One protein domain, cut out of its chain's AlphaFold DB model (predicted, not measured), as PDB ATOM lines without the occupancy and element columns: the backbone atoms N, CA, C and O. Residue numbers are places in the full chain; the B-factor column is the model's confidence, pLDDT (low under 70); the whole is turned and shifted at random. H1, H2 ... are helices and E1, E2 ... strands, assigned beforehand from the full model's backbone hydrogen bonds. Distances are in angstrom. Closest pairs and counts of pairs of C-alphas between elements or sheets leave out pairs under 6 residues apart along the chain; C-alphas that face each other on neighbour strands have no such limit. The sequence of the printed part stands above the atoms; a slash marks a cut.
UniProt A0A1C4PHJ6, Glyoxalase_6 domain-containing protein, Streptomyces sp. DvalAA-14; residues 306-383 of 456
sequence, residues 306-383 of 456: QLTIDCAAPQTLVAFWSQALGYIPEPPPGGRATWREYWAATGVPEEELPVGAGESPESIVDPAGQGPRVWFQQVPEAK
ATOM      1  N   GLN A 306      36.485 -52.487 -10.474       94.44
ATOM      2  CA  GLN A 306      35.297 -52.108 -11.233       94.44
ATOM      3  C   GLN A 306      35.739 -51.539 -12.584       94.44
ATOM      4  O   GLN A 306      36.739 -50.823 -12.663       94.44
ATOM      5  N   LEU A 307      34.961 -51.818 -13.626       96.12
ATOM      6  CA  LEU A 307      34.997 -51.095 -14.891       96.12
ATOM      7  C   LEU A 307      33.850 -50.073 -14.913       96.12
ATOM      8  O   LEU A 307      32.705 -50.431 -14.651       96.12
ATOM      9  N   THR A 308      34.144 -48.818 -15.241       96.44
ATOM     10  CA  THR A 308      33.121 -47.815 -15.574       96.44
ATOM     11  C   THR A 308      33.238 -47.490 -17.060       96.44
ATOM     12  O   THR A 308      34.353 -47.353 -17.568       96.44
ATOM     13  N   ILE A 309      32.103 -47.402 -17.749       95.88
ATOM     14  CA  ILE A 309      31.984 -47.036 -19.163       95.88
ATOM     15  C   ILE A 309      31.033 -45.843 -19.238       95.88
ATOM     16  O   ILE A 309      29.895 -45.939 -18.786       95.88
ATOM     17  N   ASP A 310      31.503 -44.732 -19.798       95.12
ATOM     18  CA  ASP A 310      30.675 -43.557 -20.068       95.12
ATOM     19  C   ASP A 310      29.781 -43.817 -21.295       95.12
ATOM     20  O   ASP A 310      30.237 -44.377 -22.298       95.12
ATOM     21  N   CYS A 311      28.502 -43.449 -21.210       94.94
ATOM     22  CA  CYS A 311      27.483 -43.777 -22.211       94.94
ATOM     23  C   CYS A 311      26.309 -42.783 -22.211       94.94
ATOM     24  O   CYS A 311      26.090 -42.062 -21.242       94.94
ATOM     25  N   ALA A 312      25.515 -42.773 -23.280       93.88
ATOM     26  CA  ALA A 312      24.297 -41.976 -23.388       93.88
ATOM     27  C   ALA A 312      23.041 -42.739 -22.924       93.88
ATOM     28  O   ALA A 312      22.096 -42.112 -22.433       93.88
ATOM     29  N   ALA A 313      23.003 -44.072 -23.055       93.75
ATOM     30  CA  ALA A 313      21.829 -44.899 -22.771       93.75
ATOM     31  C   ALA A 313      22.166 -46.151 -21.922       93.75
ATOM     32  O   ALA A 313      22.053 -47.280 -22.417       93.75
ATOM     33  N   PRO A 314      22.465 -45.991 -20.611       95.38
ATOM     34  CA  PRO A 314      22.872 -47.082 -19.716       95.38
ATOM     35  C   PRO A 314      22.019 -48.348 -19.807       95.38
ATOM     36  O   PRO A 314      22.549 -49.451 -19.779       95.38
ATOM     37  N   GLN A 315      20.699 -48.214 -19.963       95.50
ATOM     38  CA  GLN A 315      19.767 -49.345 -20.025       95.50
ATOM     39  C   GLN A 315      19.988 -50.245 -21.257       95.50
ATOM     40  O   GLN A 315      19.843 -51.466 -21.161       95.50
ATOM     41  N   THR A 316      20.404 -49.671 -22.389       96.81
ATOM     42  CA  THR A 316      20.788 -50.419 -23.596       96.81
ATOM     43  C   THR A 316      22.031 -51.265 -23.326       96.81
ATOM     44  O   THR A 316      22.067 -52.452 -23.655       96.81
ATOM     45  N   LEU A 317      23.036 -50.671 -22.675       97.88
ATOM     46  CA  LEU A 317      24.289 -51.348 -22.352       97.88
ATOM     47  C   LEU A 317      24.127 -52.376 -21.226       97.88
ATOM     48  O   LEU A 317      24.674 -53.468 -21.341       97.88
ATOM     49  N   VAL A 318      23.315 -52.106 -20.200       98.25
ATOM     50  CA  VAL A 318      22.956 -53.080 -19.153       98.25
ATOM     51  C   VAL A 318      22.313 -54.321 -19.768       98.25
ATOM     52  O   VAL A 318      22.736 -55.433 -19.451       98.25
ATOM     53  N   ALA A 319      21.341 -54.159 -20.672       98.00
ATOM     54  CA  ALA A 319      20.699 -55.284 -21.351       98.00
ATOM     55  C   ALA A 319      21.697 -56.081 -22.214       98.00
ATOM     56  O   ALA A 319      21.818 -57.301 -22.059       98.00
ATOM     57  N   PHE A 320      22.457 -55.388 -23.072       98.50
ATOM     58  CA  PHE A 320      23.443 -56.006 -23.960       98.50
ATOM     59  C   PHE A 320      24.549 -56.738 -23.188       98.50
ATOM     60  O   PHE A 320      24.793 -57.922 -23.422       98.50
ATOM     61  N   TRP A 321      25.206 -56.072 -22.235       98.44
ATOM     62  CA  TRP A 321      26.351 -56.629 -21.517       98.44
ATOM     63  C   TRP A 321      25.958 -57.697 -20.486       98.44
ATOM     64  O   TRP A 321      26.726 -58.646 -20.306       98.44
ATOM     65  N   SER A 322      24.749 -57.636 -19.900       98.12
ATOM     66  CA  SER A 322      24.183 -58.767 -19.136       98.12
ATOM     67  C   SER A 322      24.125 -60.023 -20.007       98.12
ATOM     68  O   SER A 322      24.669 -61.066 -19.644       98.12
ATOM     69  N   GLN A 323      23.542 -59.913 -21.209       96.88
ATOM     70  CA  GLN A 323      23.476 -61.030 -22.150       96.88
ATOM     71  C   GLN A 323      24.868 -61.437 -22.659       96.88
ATOM     72  O   GLN A 323      25.120 -62.627 -22.857       96.88
ATOM     73  N   ALA A 324      25.782 -60.489 -22.881       97.25
ATOM     74  CA  ALA A 324      27.115 -60.771 -23.402       97.25
ATOM     75  C   ALA A 324      27.947 -61.624 -22.434       97.25
ATOM     76  O   ALA A 324      28.491 -62.648 -22.859       97.25
ATOM     77  N   LEU A 325      27.987 -61.220 -21.157       96.44
ATOM     78  CA  LEU A 325      28.812 -61.806 -20.094       96.44
ATOM     79  C   LEU A 325      28.117 -62.922 -19.294       96.44
ATOM     80  O   LEU A 325      28.794 -63.679 -18.605       96.44
ATOM     81  N   GLY A 326      26.784 -63.022 -19.355       96.25
ATOM     82  CA  GLY A 326      26.001 -63.848 -18.425       96.25
ATOM     83  C   GLY A 326      25.851 -63.217 -17.033       96.25
ATOM     84  O   GLY A 326      25.587 -63.921 -16.061       96.25
ATOM     85  N   TYR A 327      26.059 -61.901 -16.934       97.88
ATOM     86  CA  TYR A 327      25.921 -61.128 -15.700       97.88
ATOM     87  C   TYR A 327      24.457 -60.750 -15.457       97.88
ATOM     88  O   TYR A 327      23.625 -60.813 -16.365       97.88
ATOM     89  N   ILE A 328      24.150 -60.327 -14.230       97.88
ATOM     90  CA  ILE A 328      22.834 -59.791 -13.864       97.88
ATOM     91  C   ILE A 328      22.907 -58.269 -13.662       97.88
ATOM     92  O   ILE A 328      23.934 -57.782 -13.181       97.88
ATOM     93  N   PRO A 329      21.832 -57.514 -13.962       97.75
ATOM     94  CA  PRO A 329      21.670 -56.141 -13.486       97.75
ATOM     95  C   PRO A 329      21.815 -56.082 -11.962       97.75
ATOM     96  O   PRO A 329      21.253 -56.921 -11.255       97.75
ATOM     97  N   GLU A 330      22.589 -55.127 -11.448       96.31
ATOM     98  CA  GLU A 330      22.951 -55.105 -10.029       96.31
ATOM     99  C   GLU A 330      21.746 -54.729  -9.139       96.31
ATOM    100  O   GLU A 330      21.186 -53.636  -9.294       96.31
ATOM    101  N   PRO A 331      21.332 -55.594  -8.192       94.38
ATOM    102  CA  PRO A 331      20.210 -55.307  -7.308       94.38
ATOM    103  C   PRO A 331      20.600 -54.291  -6.217       94.38
ATOM    104  O   PRO A 331      21.706 -54.367  -5.675       94.38
ATOM    105  N   PRO A 332      19.696 -53.372  -5.828       93.31
ATOM    106  CA  PRO A 332      19.981 -52.380  -4.797       93.31
ATOM    107  C   PRO A 332      20.174 -53.036  -3.411       93.31
ATOM    108  O   PRO A 332      19.414 -53.939  -3.031       93.31
ATOM    109  N   PRO A 333      21.156 -52.595  -2.599       91.12
ATOM    110  CA  PRO A 333      21.473 -53.259  -1.340       91.12
ATOM    111  C   PRO A 333      20.325 -53.255  -0.320       91.12
ATOM    112  O   PRO A 333      19.609 -52.267  -0.128       91.12
ATOM    113  N   GLY A 334      20.199 -54.363   0.413       88.19
ATOM    114  CA  GLY A 334      19.235 -54.514   1.507       88.19
ATOM    115  C   GLY A 334      17.814 -54.901   1.089       88.19
ATOM    116  O   GLY A 334      16.913 -54.768   1.909       88.19
ATOM    117  N   GLY A 335      17.602 -55.381  -0.144       88.50
ATOM    118  CA  GLY A 335      16.295 -55.890  -0.592       88.50
ATOM    119  C   GLY A 335      15.270 -54.801  -0.916       88.50
ATOM    120  O   GLY A 335      14.071 -55.024  -0.770       88.50
ATOM    121  N   ARG A 336      15.752 -53.620  -1.315       90.50
ATOM    122  CA  ARG A 336      14.946 -52.498  -1.817       90.50
ATOM    123  C   ARG A 336      14.456 -52.773  -3.245       90.50
ATOM    124  O   ARG A 336      14.961 -53.687  -3.898       90.50
ATOM    125  N   ALA A 337      13.499 -51.990  -3.734       90.50
ATOM    126  CA  ALA A 337      13.010 -52.091  -5.106       90.50
ATOM    127  C   ALA A 337      13.927 -51.367  -6.106       90.50
ATOM    128  O   ALA A 337      14.192 -51.906  -7.180       90.50
ATOM    129  N   THR A 338      14.444 -50.181  -5.756       93.94
ATOM    130  CA  THR A 338      15.268 -49.351  -6.661       93.94
ATOM    131  C   THR A 338      16.570 -48.860  -6.017       93.94
ATOM    132  O   THR A 338      16.763 -48.925  -4.798       93.94
ATOM    133  N   TRP A 339      17.492 -48.354  -6.842       93.12
ATOM    134  CA  TRP A 339      18.705 -47.689  -6.361       93.12
ATOM    135  C   TRP A 339      18.413 -46.292  -5.795       93.12
ATOM    136  O   TRP A 339      19.059 -45.909  -4.819       93.12
ATOM    137  N   ARG A 340      17.380 -45.584  -6.283       93.00
ATOM    138  CA  ARG A 340      16.909 -44.332  -5.658       93.00
ATOM    139  C   ARG A 340      16.449 -44.559  -4.212       93.00
ATOM    140  O   ARG A 340      16.880 -43.830  -3.320       93.00
ATOM    141  N   GLU A 341      15.675 -45.617  -3.941       92.38
ATOM    142  CA  GLU A 341      15.301 -46.009  -2.567       92.38
ATOM    143  C   GLU A 341      16.521 -46.306  -1.677       92.38
ATOM    144  O   GLU A 341      16.478 -46.104  -0.461       92.38
ATOM    145  N   TYR A 342      17.609 -46.822  -2.260       92.94
ATOM    146  CA  TYR A 342      18.853 -47.053  -1.533       92.94
ATOM    147  C   TYR A 342      19.542 -45.733  -1.191       92.94
ATOM    148  O   TYR A 342      19.802 -45.481  -0.013       92.94
ATOM    149  N   TRP A 343      19.768 -44.874  -2.186       92.31
ATOM    150  CA  TRP A 343      20.456 -43.594  -2.017       92.31
ATOM    151  C   TRP A 343      19.726 -42.656  -1.050       92.31
ATOM    152  O   TRP A 343      20.341 -42.189  -0.086       92.31
ATOM    153  N   ALA A 344      18.410 -42.485  -1.211       91.25
ATOM    154  CA  ALA A 344      17.584 -41.689  -0.304       91.25
ATOM    155  C   ALA A 344      17.639 -42.222   1.141       91.25
ATOM    156  O   ALA A 344      17.835 -41.462   2.089       91.25
ATOM    157  N   ALA A 345      17.568 -43.547   1.332       90.62
ATOM    158  CA  ALA A 345      17.681 -44.161   2.657       90.62
ATOM    159  C   ALA A 345      19.105 -44.117   3.254       90.62
ATOM    160  O   ALA A 345      19.259 -44.314   4.460       90.62
ATOM    161  N   THR A 346      20.139 -43.863   2.443       90.88
ATOM    162  CA  THR A 346      21.501 -43.548   2.915       90.88
ATOM    163  C   THR A 346      21.753 -42.051   3.130       90.88
ATOM    164  O   THR A 346      22.822 -41.692   3.618       90.88
ATOM    165  N   GLY A 347      20.777 -41.187   2.829       91.38
ATOM    166  CA  GLY A 347      20.868 -39.739   3.035       91.38
ATOM    167  C   GLY A 347      21.475 -38.949   1.872       91.38
ATOM    168  O   GLY A 347      21.961 -37.844   2.104       91.38
ATOM    169  N   VAL A 348      21.458 -39.486   0.646       89.19
ATOM    170  CA  VAL A 348      21.738 -38.692  -0.563       89.19
ATOM    171  C   VAL A 348      20.550 -37.745  -0.808       89.19
ATOM    172  O   VAL A 348      19.416 -38.234  -0.822       89.19
ATOM    173  N   PRO A 349      20.761 -36.425  -0.976       89.44
ATOM    174  CA  PRO A 349      19.685 -35.480  -1.281       89.44
ATOM    175  C   PRO A 349      19.076 -35.731  -2.667       89.44
ATOM    176  O   PRO A 349      19.783 -36.076  -3.612       89.44
ATOM    177  N   GLU A 350      17.769 -35.516  -2.818       87.31
ATOM    178  CA  GLU A 350      17.081 -35.711  -4.106       87.31
ATOM    179  C   GLU A 350      17.521 -34.655  -5.136       87.31
ATOM    180  O   GLU A 350      17.599 -34.940  -6.325       87.31
ATOM    181  N   GLU A 351      17.902 -33.457  -4.682       89.69
ATOM    182  CA  GLU A 351      18.478 -32.397  -5.513       89.69
ATOM    183  C   GLU A 351      19.886 -32.706  -6.064       89.69
ATOM    184  O   GLU A 351      20.339 -32.017  -6.978       89.69
ATOM    185  N   GLU A 352      20.570 -33.735  -5.546       86.56
ATOM    186  CA  GLU A 352      21.836 -34.242  -6.101       86.56
ATOM    187  C   GLU A 352      21.620 -35.361  -7.143       86.56
ATOM    188  O   GLU A 352      22.557 -35.726  -7.855       86.56
ATOM    189  N   LEU A 353      20.397 -35.896  -7.268       83.75
ATOM    190  CA  LEU A 353      20.074 -37.000  -8.174       83.75
ATOM    191  C   LEU A 353      19.474 -36.499  -9.503       83.75
ATOM    192  O   LEU A 353      18.471 -35.783  -9.505       83.75
ATOM    193  N   PRO A 354      20.004 -36.925 -10.666       84.00
ATOM    194  CA  PRO A 354      19.342 -36.691 -11.944       84.00
ATOM    195  C   PRO A 354      17.937 -37.315 -12.008       84.00
ATOM    196  O   PRO A 354      17.628 -38.326 -11.363       84.00
ATOM    197  N   VAL A 355      17.074 -36.729 -12.841       84.00
ATOM    198  CA  VAL A 355      15.712 -37.228 -13.081       84.00
ATOM    199  C   VAL A 355      15.782 -38.649 -13.650       84.00
ATOM    200  O   VAL A 355      16.329 -38.857 -14.728       84.00
ATOM    201  N   GLY A 356      15.222 -39.622 -12.927       84.06
ATOM    202  CA  GLY A 356      15.236 -41.036 -13.315       84.06
ATOM    203  C   GLY A 356      16.494 -41.824 -12.917       84.06
ATOM    204  O   GLY A 356      16.512 -43.039 -13.104       84.06
ATOM    205  N   ALA A 357      17.516 -41.185 -12.332       85.44
ATOM    206  CA  ALA A 357      18.712 -41.883 -11.848       85.44
ATOM    207  C   ALA A 357      18.338 -42.947 -10.808       85.44
ATOM    208  O   ALA A 357      17.582 -42.663  -9.875       85.44
ATOM    209  N   GLY A 358      18.854 -44.166 -10.963       88.00
ATOM    210  CA  GLY A 358      18.613 -45.270 -10.032       88.00
ATOM    211  C   GLY A 358      17.184 -45.834  -9.976       88.00
ATOM    212  O   GLY A 358      16.932 -46.681  -9.118       88.00
ATOM    213  N   GLU A 359      16.259 -45.428 -10.856       91.81
ATOM    214  CA  GLU A 359      14.950 -46.107 -11.010       91.81
ATOM    215  C   GLU A 359      15.097 -47.510 -11.617       91.81
ATOM    216  O   GLU A 359      14.314 -48.415 -11.334       91.81
ATOM    217  N   SER A 360      16.146 -47.693 -12.419       92.31
ATOM    218  CA  SER A 360      16.566 -48.962 -13.010       92.31
ATOM    219  C   SER A 360      18.064 -49.166 -12.759       92.31
ATOM    220  O   SER A 360      18.789 -48.181 -12.608       92.31
ATOM    221  N   PRO A 361      18.578 -50.410 -12.732       93.38
ATOM    222  CA  PRO A 361      20.011 -50.642 -12.588       93.38
ATOM    223  C   PRO A 361      20.792 -50.026 -13.753       93.38
ATOM    224  O   PRO A 361      20.465 -50.249 -14.914       93.38
ATOM    225  N   GLU A 362      21.851 -49.283 -13.445       95.44
ATOM    226  CA  GLU A 362      22.804 -48.716 -14.421       95.44
ATOM    227  C   GLU A 362      24.085 -49.566 -14.518       95.44
ATOM    228  O   GLU A 362      25.087 -49.172 -15.106       95.44
ATOM    229  N   SER A 363      24.102 -50.734 -13.878       97.44
ATOM    230  CA  SER A 363      25.295 -51.559 -13.687       97.44
ATOM    231  C   SER A 363      24.950 -53.041 -13.651       97.44
ATOM    232  O   SER A 363      23.795 -53.422 -13.444       97.44
ATOM    233  N   ILE A 364      25.968 -53.870 -13.864       98.44
ATOM    234  CA  ILE A 364      25.879 -55.326 -13.892       98.44
ATOM    235  C   ILE A 364      26.982 -55.952 -13.033       98.44
ATOM    236  O   ILE A 364      28.089 -55.416 -12.911       98.44
ATOM    237  N   VAL A 365      26.680 -57.118 -12.471       97.81
ATOM    238  CA  VAL A 365      27.596 -57.911 -11.644       97.81
ATOM    239  C   VAL A 365      27.576 -59.377 -12.056       97.81
ATOM    240  O   VAL A 365      26.551 -59.914 -12.480       97.81
ATOM    241  N   ASP A 366      28.720 -60.037 -11.891       96.75
ATOM    242  CA  ASP A 366      28.809 -61.490 -11.969       96.75
ATOM    243  C   ASP A 366      27.983 -62.116 -10.824       96.75
ATOM    244  O   ASP A 366      28.316 -61.884  -9.657       96.75
ATOM    245  N   PRO A 367      26.943 -62.928 -11.099       96.25
ATOM    246  CA  PRO A 367      26.169 -63.604 -10.054       96.25
ATOM    247  C   PRO A 367      26.995 -64.607  -9.225       96.25
ATOM    248  O   PRO A 367      26.549 -65.010  -8.151       96.25
ATOM    249  N   ALA A 368      28.185 -65.006  -9.690       94.88
ATOM    250  CA  ALA A 368      29.149 -65.811  -8.939       94.88
ATOM    251  C   ALA A 368      30.254 -64.983  -8.246       94.88
ATOM    252  O   ALA A 368      31.061 -65.554  -7.512       94.88
ATOM    253  N   GLY A 369      30.310 -63.661  -8.461       91.94
ATOM    254  CA  GLY A 369      31.259 -62.749  -7.806       91.94
ATOM    255  C   GLY A 369      32.741 -62.947  -8.162       91.94
ATOM    256  O   GLY A 369      33.602 -62.533  -7.390       91.94
ATOM    257  N   GLN A 370      33.057 -63.592  -9.290       91.50
ATOM    258  CA  GLN A 370      34.431 -63.830  -9.758       91.50
ATOM    259  C   GLN A 370      34.924 -62.704 -10.682       91.50
ATOM    260  O   GLN A 370      36.108 -62.362 -10.678       91.50
ATOM    261  N   GLY A 371      34.025 -62.150 -11.499       91.94
ATOM    262  CA  GLY A 371      34.294 -61.037 -12.407       91.94
ATOM    263  C   GLY A 371      34.108 -59.643 -11.786       91.94
ATOM    264  O   GLY A 371      33.455 -59.500 -10.751       91.94
ATOM    265  N   PRO A 372      34.670 -58.590 -12.411       95.19
ATOM    266  CA  PRO A 372      34.528 -57.213 -11.941       95.19
ATOM    267  C   PRO A 372      33.101 -56.685 -12.146       95.19
ATOM    268  O   PRO A 372      32.437 -57.014 -13.129       95.19
ATOM    269  N   ARG A 373      32.660 -55.780 -11.266       96.62
ATOM    270  CA  ARG A 373      31.456 -54.960 -11.494       96.62
ATOM    271  C   ARG A 373      31.657 -54.097 -12.743       96.62
ATOM    272  O   ARG A 373      32.740 -53.530 -12.919       96.62
ATOM    273  N   VAL A 374      30.621 -53.950 -13.568       98.12
ATOM    274  CA  VAL A 374      30.617 -53.011 -14.703       98.12
ATOM    275  C   VAL A 374      29.503 -51.987 -14.503       98.12
ATOM    276  O   VAL A 374      28.357 -52.363 -14.269       98.12
ATOM    277  N   TRP A 375      29.833 -50.700 -14.576       97.75
ATOM    278  CA  TRP A 375      28.892 -49.585 -14.435       97.75
ATOM    279  C   TRP A 375      28.847 -48.761 -15.720       97.75
ATOM    280  O   TRP A 375      29.892 -48.401 -16.262       97.75
ATOM    281  N   PHE A 376      27.639 -48.468 -16.190       96.94
ATOM    282  CA  PHE A 376      27.368 -47.660 -17.370       96.94
ATOM    283  C   PHE A 376      26.940 -46.271 -16.892       96.94
ATOM    284  O   PHE A 376      25.784 -46.043 -16.541       96.94
ATOM    285  N   GLN A 377      27.914 -45.370 -16.782       94.38
ATOM    286  CA  GLN A 377      27.718 -44.021 -16.263       94.38
ATOM    287  C   GLN A 377      27.087 -43.156 -17.357       94.38
ATOM    288  O   GLN A 377      27.637 -43.061 -18.456       94.38
ATOM    289  N   GLN A 378      25.943 -42.525 -17.078       93.06
ATOM    290  CA  GLN A 378      25.310 -41.649 -18.063       93.06
ATOM    291  C   GLN A 378      26.057 -40.314 -18.170       93.06
ATOM    292  O   GLN A 378      26.247 -39.627 -17.165       93.06
ATOM    293  N   VAL A 379      26.429 -39.927 -19.390       92.69
ATOM    294  CA  VAL A 379      27.051 -38.637 -19.718       92.69
ATOM    295  C   VAL A 379      26.386 -38.017 -20.959       92.69
ATOM    296  O   VAL A 379      25.881 -38.751 -21.812       92.69
ATOM    297  N   PRO A 380      26.352 -36.678 -21.094       88.62
ATOM    298  CA  PRO A 380      25.843 -36.021 -22.300       88.62
ATOM    299  C   PRO A 380      26.833 -36.047 -23.482       88.62
ATOM    300  O   PRO A 380      26.424 -35.826 -24.623       88.62
ATOM    301  N   GLU A 381      28.126 -36.286 -23.244       91.50
ATOM    302  CA  GLU A 381      29.154 -36.328 -24.286       91.50
ATOM    303  C   GLU A 381      29.119 -37.629 -25.106       91.50
ATOM    304  O   GLU A 381      29.293 -38.729 -24.589       91.50
ATOM    305  N   ALA A 382      29.001 -37.507 -26.430       89.19
ATOM    306  CA  ALA A 382      29.165 -38.645 -27.332       89.19
ATOM    307  C   ALA A 382      30.626 -39.140 -27.374       89.19
ATOM    308  O   ALA A 382      31.571 -38.345 -27.383       89.19
ATOM    309  N   LYS A 383      30.814 -40.464 -27.483       88.94
ATOM    310  CA  LYS A 383      32.130 -41.119 -27.583       88.94
ATOM    311  C   LYS A 383      32.998 -40.516 -28.695       88.94
ATOM    312  O   LYS A 383      32.621 -40.508 -29.867       88.94
TER     313      LYS A 383
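Overview. This is residues 306 to 383 of the 456 residues of the protein "Glyoxalase_6 domain-containing protein" of Streptomyces sp. DvalAA-14 (UniProt A0A1C4PHJ6). Picture a small sheet of three strands with one helix, H1, lying lengthwise over one face; no named helix covers the other face. Beyond this two-layer part the chain makes a long excursion, residues 326 to 362, mostly loop, with the short helix H2 set away from the sheet. The printed part has 78 residues, with the elements E1, H1, H2, E2 and E3 in that order along the chain; the sheet order is E1, E3, E2, mixed. The class is mixed, helices and strands, though only 34 residues are in named elements, under half of the printed part. The whole is compact, with a radius of gyration of the C-alphas of 12.8 A, and flat in outline, with spans of 34 by 33 by 18 A.

Arrangement. Start at E1, residues 306 to 311, an edge strand, and look beside it for the inner strand E3, residues 373 to 378. They are parallel at 24 degrees, with N 309 and O 375 within hydrogen-bond range at 2.8 A. On the other side of E3 is the edge strand E2, residues 363 to 365, antiparallel to it at 174 degrees, with N 364 and O 374 at 2.9 A; E2 and E3 form a hairpin. Look next at H1, residues 314 to 325, which is on the sheet at a height over the sheet of 8.4 A, making two layers, a helix on one face of a sheet. It lies over E3 and E2 and runs along the strands, at 14 degrees to E3 on the local plane. Its closest C-alphas to E3 are those of Pro 314 and Phe 376, 5.1 A apart; to E2, those of Val 318 and Ser 363, 6.1 A. Residues 328 to 329 make a short antiparallel pairing with residues 364 to 365 of E2. H2, residues 339 to 345, is not on the sheet, and is apart from H1, E1 and E3. In H1 and H2 every O i to N i+4 pair is within hydrogen-bond range.

Along the chain. Find C-alpha 306 at (35.297, -52.108, -11.233); from there E1 runs 15.8 A to Cys 311. H1 begins at C-alpha 314, (22.872, -47.082, -19.716), and spans 15.9 A to Leu 325. H2 spans 9.7 A from Trp 339 to Ala 345, and E2 7.1 A from Ser 363 to Val 365. E3 runs 16.1 A from Arg 373 to C-alpha 378 at (25.310, -41.649, -18.063).

Size, cuts and confidence. The two C-alphas farthest apart are those of Glu 351 and Gln 370, 35.5 A. The links H1 to H2, 13 residues, and H2 to E2, 17 residues, are long; E1 to H1 is tight and E2 to E3 short. The printed part has no cut, its mean pLDDT is 93.3, and no printed residue is under 70.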